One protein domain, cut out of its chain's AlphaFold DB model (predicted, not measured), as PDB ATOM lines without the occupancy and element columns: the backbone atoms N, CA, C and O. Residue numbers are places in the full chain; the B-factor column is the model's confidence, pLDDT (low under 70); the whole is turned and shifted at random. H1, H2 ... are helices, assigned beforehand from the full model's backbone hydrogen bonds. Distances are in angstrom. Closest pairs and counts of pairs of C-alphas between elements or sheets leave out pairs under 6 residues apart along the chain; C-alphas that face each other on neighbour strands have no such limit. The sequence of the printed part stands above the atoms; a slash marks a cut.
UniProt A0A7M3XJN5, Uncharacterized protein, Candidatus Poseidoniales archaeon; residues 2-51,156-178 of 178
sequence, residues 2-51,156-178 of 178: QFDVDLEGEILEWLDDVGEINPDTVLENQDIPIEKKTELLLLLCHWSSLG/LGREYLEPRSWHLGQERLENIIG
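Overview. This is residues 2 to 51 and 156 to 178 of the 178 residues of an uncharacterized protein of Candidatus Poseidoniales archaeon (UniProt A0A7M3XJN5). The longest helix, H2, runs through the middle, with H1 side by side with it in a helical hairpin and the short helix H3 on the side of H2 away from H1. Long loops make up much of the rest: residues 19 to 33 join H1 to H2, and residues 156 to 172 lead to H3. The printed part has 73 residues, with three named helices in the order H1, H2, H3 and no named strand; the class is all helix, although under half of the residues, 32 of 73, are in named elements. The whole is compact and rounded, with a radius of gyration of the C-alphas of 12.3 A and spans of 31 by 27 by 21 A.

Along the chain. H2 is residues 34 to 48, 20.7 A from first to last C-alpha, beginning at C-alpha 34 at (-47.814, 67.733, 26.689). H1 is residues 7 to 18, 16.5 A long, beginning at C-alpha 7 at (-36.405, 53.925, 35.131). H3 is residues 173 to 177, and its last C-alpha, 177, is at (-42.814, 72.320, 30.332).

Arrangement. H2 touches H1, and their closest C-alphas, those of Trp 47 and Leu 7, are 6.7 A apart. The two form a hairpin, running opposite ways at a shallow tilt of 18 degrees. H2 also touches H3, with the C-alphas of Thr 38 and Leu 173 closest at 6.1 A. H1 and H3 are apart. In H1, H2 and H3 every O i to N i+4 pair is within hydrogen-bond range. Before H3, residues 167 to 168 pair with residues 171 to 172, antiparallel.

Size, cuts and confidence. The two C-alphas farthest apart, those of Asp 24 and Tyr 160, are 33.2 A apart. Residues 52 to 155 are not printed, and C-alphas 51 and 156 are 12.4 A apart across this cut. The link from H1 to H2 is long, with 15 residues. The mean pLDDT of the printed part is 91.1, and residues 2 to 5 are under 70.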
ATOM      1  N   GLN A   2     -36.573  54.772  44.321       51.94
ATOM      2  CA  GLN A   2     -37.375  53.567  44.152       51.94
ATOM      3  C   GLN A   2     -36.435  52.566  43.463       51.94
ATOM      4  O   GLN A   2     -36.114  52.722  42.294       51.94
ATOM      5  N   PHE A   3     -35.822  51.662  44.229       52.78
ATOM      6  CA  PHE A   3     -34.798  50.743  43.710       52.78
ATOM      7  C   PHE A   3     -35.403  49.595  42.880       52.78
ATOM      8  O   PHE A   3     -34.650  48.782  42.360       52.78
ATOM      9  N   ASP A   4     -36.734  49.546  42.759       54.56
ATOM     10  CA  ASP A   4     -37.489  48.442  42.150       54.56
ATOM     11  C   ASP A   4     -37.975  48.704  40.716       54.56
ATOM     12  O   ASP A   4     -38.508  47.792  40.090       54.56
ATOM     13  N   VAL A   5     -37.808  49.917  40.178       63.81
ATOM     14  CA  VAL A   5     -38.304  50.281  38.842       63.81
ATOM     15  C   VAL A   5     -37.123  50.592  37.927       63.81
ATOM     16  O   VAL A   5     -36.278  51.424  38.269       63.81
ATOM     17  N   ASP A   6     -37.057  49.904  36.786       85.69
ATOM     18  CA  ASP A   6     -36.083  50.145  35.717       85.69
ATOM     19  C   ASP A   6     -36.428  51.458  34.997       85.69
ATOM     20  O   ASP A   6     -36.964  51.469  33.893       85.69
ATOM     21  N   LEU A   7     -36.171  52.584  35.672       89.00
ATOM     22  CA  LEU A   7     -36.405  53.925  35.131       89.00
ATOM     23  C   LEU A   7     -35.606  54.142  33.838       89.00
ATOM     24  O   LEU A   7     -36.047  54.877  32.963       89.00
ATOM     25  N   GLU A   8     -34.432  53.517  33.719       90.06
ATOM     26  CA  GLU A   8     -33.644  53.471  32.491       90.06
ATOM     27  C   GLU A   8     -34.483  52.887  31.346       90.06
ATOM     28  O   GLU A   8     -34.587  53.505  30.286       90.06
ATOM     29  N   GLY A   9     -35.102  51.728  31.583       92.94
ATOM     30  CA  GLY A   9     -36.027  51.075  30.662       92.94
ATOM     31  C   GLY A   9     -37.232  51.946  30.312       92.94
ATOM     32  O   GLY A   9     -37.498  52.150  29.133       92.94
ATOM     33  N   GLU A  10     -37.901  52.543  31.300       93.25
ATOM     34  CA  GLU A  10     -39.070  53.410  31.062       93.25
ATOM     35  C   GLU A  10     -38.724  54.651  30.224       93.25
ATOM     36  O   GLU A  10     -39.497  55.058  29.358       93.25
ATOM     37  N   ILE A  11     -37.539  55.240  30.425       93.00
ATOM     38  CA  ILE A  11     -37.063  56.360  29.600       93.00
ATOM     39  C   ILE A  11     -36.786  55.902  28.161       93.00
ATOM     40  O   ILE A  11     -37.067  56.648  27.222       93.00
ATOM     41  N   LEU A  12     -36.238  54.697  27.963       93.12
ATOM     42  CA  LEU A  12     -36.012  54.136  26.626       93.12
ATOM     43  C   LEU A  12     -37.330  53.806  25.917       93.12
ATOM     44  O   LEU A  12     -37.482  54.145  24.748       93.12
ATOM     45  N   GLU A  13     -38.295  53.218  26.624       94.88
ATOM     46  CA  GLU A  13     -39.641  52.968  26.095       94.88
ATOM     47  C   GLU A  13     -40.332  54.276  25.701       94.88
ATOM     48  O   GLU A  13     -40.943  54.362  24.637       94.88
ATOM     49  N   TRP A  14     -40.181  55.323  26.517       95.12
ATOM     50  CA  TRP A  14     -40.686  56.649  26.186       95.12
ATOM     51  C   TRP A  14     -40.034  57.215  24.915       95.12
ATOM     52  O   TRP A  14     -40.737  57.756  24.063       95.12
ATOM     53  N   LEU A  15     -38.710  57.069  24.759       93.94
ATOM     54  CA  LEU A  15     -37.982  57.501  23.558       93.94
ATOM     55  C   LEU A  15     -38.466  56.769  22.299       93.94
ATOM     56  O   LEU A  15     -38.675  57.408  21.267       93.94
ATOM     57  N   ASP A  16     -38.671  55.455  22.389       94.06
ATOM     58  CA  ASP A  16     -39.179  54.641  21.282       94.06
ATOM     59  C   ASP A  16     -40.613  55.040  20.881       94.06
ATOM     60  O   ASP A  16     -40.950  55.012  19.695       94.06
ATOM     61  N   ASP A  17     -41.447  55.441  21.847       94.75
ATOM     62  CA  ASP A  17     -42.838  55.858  21.624       94.75
ATOM     63  C   ASP A  17     -42.954  57.243  20.960       94.75
ATOM     64  O   ASP A  17     -43.762  57.434  20.049       94.75
ATOM     65  N   VAL A  18     -42.132  58.221  21.370       93.75
ATOM     66  CA  VAL A  18     -42.166  59.577  20.782       93.75
ATOM     67  C   VAL A  18     -41.391  59.694  19.465       93.75
ATOM     68  O   VAL A  18     -41.678  60.587  18.665       93.75
ATOM     69  N   GLY A  19     -40.435  58.797  19.210       87.94
ATOM     70  CA  GLY A  19     -39.648  58.768  17.981       87.94
ATOM     71  C   GLY A  19     -38.516  59.802  17.946       87.94
ATOM     72  O   GLY A  19     -37.714  59.912  18.871       87.94
ATOM     73  N   GLU A  20     -38.381  60.528  16.831       87.31
ATOM     74  CA  GLU A  20     -37.271  61.468  16.644       87.31
ATOM     75  C   GLU A  20     -37.414  62.714  17.530       87.31
ATOM     76  O   GLU A  20     -38.379  63.468  17.431       87.31
ATOM     77  N   ILE A  21     -36.392  62.971  18.347       90.19
ATOM     78  CA  ILE A  21     -36.261  64.186  19.159       90.19
ATOM     79  C   ILE A  21     -35.114  65.015  18.599       90.19
ATOM     80  O   ILE A  21     -34.050  64.479  18.289       90.19
ATOM     81  N   ASN A  22     -35.293  66.332  18.513       90.62
ATOM     82  CA  ASN A  22     -34.211  67.227  18.125       90.62
ATOM     83  C   ASN A  22     -33.300  67.535  19.335       90.62
ATOM     84  O   ASN A  22     -33.699  68.335  20.181       90.62
ATOM     85  N   PRO A  23     -32.075  66.990  19.435       87.38
ATOM     86  CA  PRO A  23     -31.213  67.213  20.599       87.38
ATOM     87  C   PRO A  23     -30.772  68.678  20.768       87.38
ATOM     88  O   PRO A  23     -30.355  69.063  21.858       87.38
ATOM     89  N   ASP A  24     -30.891  69.504  19.725       92.94
ATOM     90  CA  ASP A  24     -30.518  70.922  19.757       92.94
ATOM     91  C   ASP A  24     -31.641  71.828  20.296       92.94
ATOM     92  O   ASP A  24     -31.481  73.047  20.372       92.94
ATOM     93  N   THR A  25     -32.800  71.263  20.654       91.31
ATOM     94  CA  THR A  25     -33.978  72.010  21.118       91.31
ATOM     95  C   THR A  25     -34.438  71.520  22.491       91.31
ATOM     96  O   THR A  25     -34.492  70.321  22.760       91.31
ATOM     97  N   VAL A  26     -34.797  72.451  23.381       91.06
ATOM     98  CA  VAL A  26     -35.351  72.107  24.704       91.06
ATOM     99  C   VAL A  26     -36.689  71.379  24.570       91.06
ATOM    100  O   VAL A  26     -37.447  71.658  23.643       91.06
ATOM    101  N   LEU A  27     -36.995  70.475  25.507       90.56
ATOM    102  CA  LEU A  27     -38.189  69.618  25.454       90.56
ATOM    103  C   LEU A  27     -39.498  70.414  25.298       90.56
ATOM    104  O   LEU A  27     -40.347  70.018  24.509       90.56
ATOM    105  N   GLU A  28     -39.625  71.562  25.971       91.38
ATOM    106  CA  GLU A  28     -40.760  72.496  25.844       91.38
ATOM    107  C   GLU A  28     -41.065  72.862  24.380       91.38
ATOM    108  O   GLU A  28     -42.223  72.866  23.966       91.38
ATOM    109  N   ASN A  29     -40.029  73.061  23.562       92.38
ATOM    110  CA  ASN A  29     -40.141  73.506  22.170       92.38
ATOM    111  C   ASN A  29     -40.211  72.355  21.147       92.38
ATOM    112  O   ASN A  29     -40.248  72.615  19.945       92.38
ATOM    113  N   GLN A  30     -40.205  71.093  21.591       91.88
ATOM    114  CA  GLN A  30     -40.391  69.936  20.708       91.88
ATOM    115  C   GLN A  30     -41.865  69.801  20.303       91.88
ATOM    116  O   GLN A  30     -42.762  70.085  21.106       91.88
ATOM    117  N   ASP A  31     -42.117  69.291  19.096       92.31
ATOM    118  CA  ASP A  31     -43.458  68.927  18.615       92.31
ATOM    119  C   ASP A  31     -43.903  67.577  19.208       92.31
ATOM    120  O   ASP A  31     -44.054  66.571  18.521       92.31
ATOM    121  N   ILE A  32     -44.015  67.544  20.537       93.69
ATOM    122  CA  ILE A  32     -44.403  66.379  21.337       93.69
ATOM    123  C   ILE A  32     -45.635  66.774  22.168       93.69
ATOM    124  O   ILE A  32     -45.652  67.877  22.728       93.69
ATOM    125  N   PRO A  33     -46.662  65.911  22.294       94.06
ATOM    126  CA  PRO A  33     -47.807  66.178  23.165       94.06
ATOM    127  C   PRO A  33     -47.393  66.453  24.617       94.06
ATOM    128  O   PRO A  33     -46.447  65.850  25.132       94.06
ATOM    129  N   ILE A  34     -48.120  67.336  25.304       94.38
ATOM    130  CA  ILE A  34     -47.814  67.733  26.689       94.38
ATOM    131  C   ILE A  34     -47.854  66.543  27.657       94.38
ATOM    132  O   ILE A  34     -47.048  66.457  28.585       94.38
ATOM    133  N   GLU A  35     -48.728  65.570  27.405       95.06
ATOM    134  CA  GLU A  35     -48.816  64.326  28.169       95.06
ATOM    135  C   GLU A  35     -47.484  63.567  28.116       95.06
ATOM    136  O   GLU A  35     -46.927  63.212  29.150       95.06
ATOM    137  N   LYS A  36     -46.894  63.442  26.923       95.56
ATOM    138  CA  LYS A  36     -45.593  62.790  26.734       95.56
ATOM    139  C   LYS A  36     -44.448  63.600  27.323       95.56
ATOM    140  O   LYS A  36     -43.573  63.034  27.971       95.56
ATOM    141  N   LYS A  37     -44.462  64.925  27.177       95.81
ATOM    142  CA  LYS A  37     -43.456  65.787  27.817       95.81
ATOM    143  C   LYS A  37     -43.464  65.641  29.343       95.81
ATOM    144  O   LYS A  37     -42.404  65.528  29.956       95.81
ATOM    145  N   THR A  38     -44.650  65.623  29.953       96.94
ATOM    146  CA  THR A  38     -44.805  65.491  31.410       96.94
ATOM    147  C   THR A  38     -44.517  64.078  31.919       96.94
ATOM    148  O   THR A  38     -43.972  63.959  33.014       96.94
ATOM    149  N   GLU A  39     -44.782  63.026  31.132       95.94
ATOM    150  CA  GLU A  39     -44.314  61.654  31.405       95.94
ATOM    151  C   GLU A  39     -42.787  61.618  31.574       95.94
ATOM    152  O   GLU A  39     -42.300  61.232  32.638       95.94
ATOM    153  N   LEU A  40     -42.026  62.109  30.586       95.31
ATOM    154  CA  LEU A  40     -40.563  62.157  30.684       95.31
ATOM    155  C   LEU A  40     -40.100  63.014  31.865       95.31
ATOM    156  O   LEU A  40     -39.179  62.628  32.584       95.31
ATOM    157  N   LEU A  41     -40.724  64.175  32.084       95.75
ATOM    158  CA  LEU A  41     -40.356  65.044  33.200       95.75
ATOM    159  C   LEU A  41     -40.531  64.332  34.550       95.75
ATOM    160  O   LEU A  41     -39.638  64.412  35.393       95.75
ATOM    161  N   LEU A  42     -41.627  63.591  34.740       95.88
ATOM    162  CA  LEU A  42     -41.857  62.814  35.957       95.88
ATOM    163  C   LEU A  42     -40.817  61.693  36.124       95.88
ATOM    164  O   LEU A  42     -40.253  61.553  37.212       95.88
ATOM    165  N   LEU A  43     -40.497  60.956  35.052       94.81
ATOM    166  CA  LEU A  43     -39.435  59.937  35.058       94.81
ATOM    167  C   LEU A  43     -38.087  60.534  35.478       94.81
ATOM    168  O   LEU A  43     -37.400  59.992  36.346       94.81
ATOM    169  N   LEU A  44     -37.728  61.697  34.928       93.94
ATOM    170  CA  LEU A  44     -36.503  62.411  35.284       93.94
ATOM    171  C   LEU A  44     -36.523  62.910  36.734       93.94
ATOM    172  O   LEU A  44     -35.490  62.862  37.407       93.94
ATOM    173  N   CYS A  45     -37.671  63.351  37.257       94.56
ATOM    174  CA  CYS A  45     -37.815  63.694  38.671       94.56
ATOM    175  C   CYS A  45     -37.607  62.467  39.574       94.56
ATOM    176  O   CYS A  45     -36.867  62.552  40.557       94.56
ATOM    177  N   HIS A  46     -38.187  61.311  39.237       93.38
ATOM    178  CA  HIS A  46     -37.958  60.068  39.980       93.38
ATOM    179  C   HIS A  46     -36.495  59.623  39.917       93.38
ATOM    180  O   HIS A  46     -35.907  59.283  40.947       93.38
ATOM    181  N   TRP A  47     -35.880  59.711  38.738       91.81
ATOM    182  CA  TRP A  47     -34.470  59.403  38.524       91.81
ATOM    183  C   TRP A  47     -33.550  60.251  39.407       91.81
ATOM    184  O   TRP A  47     -32.613  59.750  40.030       91.81
ATOM    185  N   SER A  48     -33.823  61.554  39.469       91.88
ATOM    186  CA  SER A  48     -33.005  62.536  40.189       91.88
ATOM    187  C   SER A  48     -33.330  62.645  41.687       91.88
ATOM    188  O   SER A  48     -32.626  63.340  42.425       91.88
ATOM    189  N   SER A  49     -34.349  61.932  42.175       91.94
ATOM    190  CA  SER A  49     -34.796  62.000  43.568       91.94
ATOM    191  C   SER A  49     -33.788  61.400  44.559       91.94
ATOM    192  O   SER A  49     -33.398  60.232  44.486       91.94
ATOM    193  N   LEU A  50     -33.424  62.179  45.584       91.44
ATOM    194  CA  LEU A  50     -32.470  61.768  46.628       91.44
ATOM    195  C   LEU A  50     -33.064  60.871  47.726       91.44
ATOM    196  O   LEU A  50     -32.355  60.484  48.662       91.44
ATOM    197  N   GLY A  51     -34.366  60.618  47.683       91.62
ATOM    198  CA  GLY A  51     -35.126  59.931  48.717       91.62
ATOM    199  C   GLY A  51     -36.601  59.897  48.347       91.62
ATOM    200  O   GLY A  51     -37.037  60.654  47.487       91.62
ATOM    201  N   LEU A 156     -44.296  66.085  44.642       97.00
ATOM    202  CA  LEU A 156     -45.553  65.759  45.310       97.00
ATOM    203  C   LEU A 156     -46.563  65.200  44.306       97.00
ATOM    204  O   LEU A 156     -46.860  65.834  43.293       97.00
ATOM    205  N   GLY A 157     -47.141  64.047  44.629       95.75
ATOM    206  CA  GLY A 157     -48.190  63.422  43.834       95.75
ATOM    207  C   GLY A 157     -48.749  62.162  44.486       95.75
ATOM    208  O   GLY A 157     -48.484  61.875  45.654       95.75
ATOM    209  N   ARG A 158     -49.539  61.417  43.711       93.69
ATOM    210  CA  ARG A 158     -50.093  60.103  44.062       93.69
ATOM    211  C   ARG A 158     -49.935  59.174  42.874       93.69
ATOM    212  O   ARG A 158     -49.932  59.621  41.733       93.69
ATOM    213  N   GLU A 159     -49.892  57.884  43.160       87.50
ATOM    214  CA  GLU A 159     -49.646  56.833  42.170       87.50
ATOM    215  C   GLU A 159     -50.618  56.855  40.979       87.50
ATOM    216  O   GLU A 159     -50.214  56.588  39.857       87.50
ATOM    217  N   TYR A 160     -51.882  57.224  41.197       88.94
ATOM    218  CA  TYR A 160     -52.900  57.286  40.142       88.94
ATOM    219  C   TYR A 160     -53.067  58.673  39.501       88.94
ATOM    220  O   TYR A 160     -53.973  58.856  38.687       88.94
ATOM    221  N   LEU A 161     -52.261  59.671  39.882       93.00
ATOM    222  CA  LEU A 161     -52.301  60.975  39.223       93.00
ATOM    223  C   LEU A 161     -51.548  60.926  37.901       93.00
ATOM    224  O   LEU A 161     -50.417  60.447  37.832       93.00
ATOM    225  N   GLU A 162     -52.153  61.521  36.876       95.56
ATOM    226  CA  GLU A 162     -51.477  61.775  35.609       95.56
ATOM    227  C   GLU A 162     -50.229  62.648  35.829       95.56
ATOM    228  O   GLU A 162     -50.299  63.590  36.630       95.56
ATOM    229  N   PRO A 163     -49.126  62.421  35.089       96.19
ATOM    230  CA  PRO A 163     -47.862  63.133  35.288       96.19
ATOM    231  C   PRO A 163     -47.994  64.657  35.350       96.19
ATOM    232  O   PRO A 163     -47.448  65.290  36.250       96.19
ATOM    233  N   ARG A 164     -48.815  65.256  34.481       96.06
ATOM    234  CA  ARG A 164     -49.096  66.704  34.477       96.06
ATOM    235  C   ARG A 164     -49.604  67.278  35.808       96.06
ATOM    236  O   ARG A 164     -49.366  68.448  36.088       96.06
ATOM    237  N   SER A 165     -50.284  66.463  36.620       96.38
ATOM    238  CA  SER A 165     -50.891  66.872  37.897       96.38
ATOM    239  C   SER A 165     -49.933  66.781  39.089       96.38
ATOM    240  O   SER A 165     -50.282  67.214  40.191       96.38
ATOM    241  N   TRP A 166     -48.741  66.213  38.897       97.75
ATOM    242  CA  TRP A 166     -47.696  66.209  39.916       97.75
ATOM    243  C   TRP A 166     -47.120  67.614  40.092       97.75
ATOM    244  O   TRP A 166     -47.084  68.408  39.151       97.75
ATOM    245  N   HIS A 167     -46.654  67.919  41.301       97.88
ATOM    246  CA  HIS A 167     -45.991  69.184  41.601       97.88
ATOM    247  C   HIS A 167     -44.507  68.958  41.876       97.88
ATOM    248  O   HIS A 167     -44.145  68.080  42.657       97.88
ATOM    249  N   LEU A 168     -43.654  69.794  41.288       96.81
ATOM    250  CA  LEU A 168     -42.256  69.937  41.673       96.81
ATOM    251  C   LEU A 168     -42.096  71.275  42.400       96.81
ATOM    252  O   LEU A 168     -42.113  72.351  41.803       96.81
ATOM    253  N   GLY A 169     -41.954  71.215  43.723       95.69
ATOM    254  CA  GLY A 169     -42.021  72.412  44.552       95.69
ATOM    255  C   GLY A 169     -43.425  73.017  44.514       95.69
ATOM    256  O   GLY A 169     -44.381  72.364  44.918       95.69
ATOM    257  N   GLN A 170     -43.541  74.273  44.081       95.56
ATOM    258  CA  GLN A 170     -44.827  74.985  44.008       95.56
ATOM    259  C   GLN A 170     -45.504  74.873  42.634       95.56
ATOM    260  O   GLN A 170     -46.675  75.216  42.512       95.56
ATOM    261  N   GLU A 171     -44.786  74.395  41.617       96.44
ATOM    262  CA  GLU A 171     -45.264  74.363  40.237       96.44
ATOM    263  C   GLU A 171     -45.734  72.968  39.848       96.44
ATOM    264  O   GLU A 171     -45.127  71.965  40.233       96.44
ATOM    265  N   ARG A 172     -46.800  72.900  39.049       97.06
ATOM    266  CA  ARG A 172     -47.199  71.658  38.380       97.06
ATOM    267  C   ARG A 172     -46.238  71.328  37.250       97.06
ATOM    268  O   ARG A 172     -45.686  72.234  36.630       97.06
ATOM    269  N   LEU A 173     -46.096  70.042  36.934       96.69
ATOM    270  CA  LEU A 173     -45.233  69.608  35.833       96.69
ATOM    271  C   LEU A 173     -45.668  70.185  34.478       96.69
ATOM    272  O   LEU A 173     -44.804  70.549  33.687       96.69
ATOM    273  N   GLU A 174     -46.976  70.338  34.233       95.69
ATOM    274  CA  GLU A 174     -47.485  71.007  33.022       95.69
ATOM    275  C   GLU A 174     -46.966  72.446  32.890       95.69
ATOM    276  O   GLU A 174     -46.445  72.821  31.846       95.69
ATOM    277  N   ASN A 175     -46.982  73.217  33.980       95.50
ATOM    278  CA  ASN A 175     -46.544  74.614  33.973       95.50
ATOM    279  C   ASN A 175     -45.029  74.769  33.770       95.50
ATOM    280  O   ASN A 175     -44.570  75.841  33.385       95.50
ATOM    281  N   ILE A 176     -44.247  73.728  34.071       94.00
ATOM    282  CA  ILE A 176     -42.788  73.737  33.907       94.00
ATOM    283  C   ILE A 176     -42.395  73.541  32.439       94.00
ATOM    284  O   ILE A 176     -41.346  74.035  32.032       94.00
ATOM    285  N   ILE A 177     -43.195  72.796  31.668       90.44
ATOM    286  CA  ILE A 177     -42.814  72.320  30.332       90.44
ATOM    287  C   ILE A 177     -43.706  72.831  29.187       90.44
ATOM    288  O   ILE A 177     -43.451  72.465  28.037       90.44
ATOM    289  N   GLY A 178     -44.683  73.696  29.488       73.69
ATOM    290  CA  GLY A 178     -45.455  74.468  28.503       73.69
ATOM    291  C   GLY A 178     -46.803  73.866  28.149       73.69
ATOM    292  O   GLY A 178     -46.825  72.926  27.324       73.69
TER     293      GLY A 178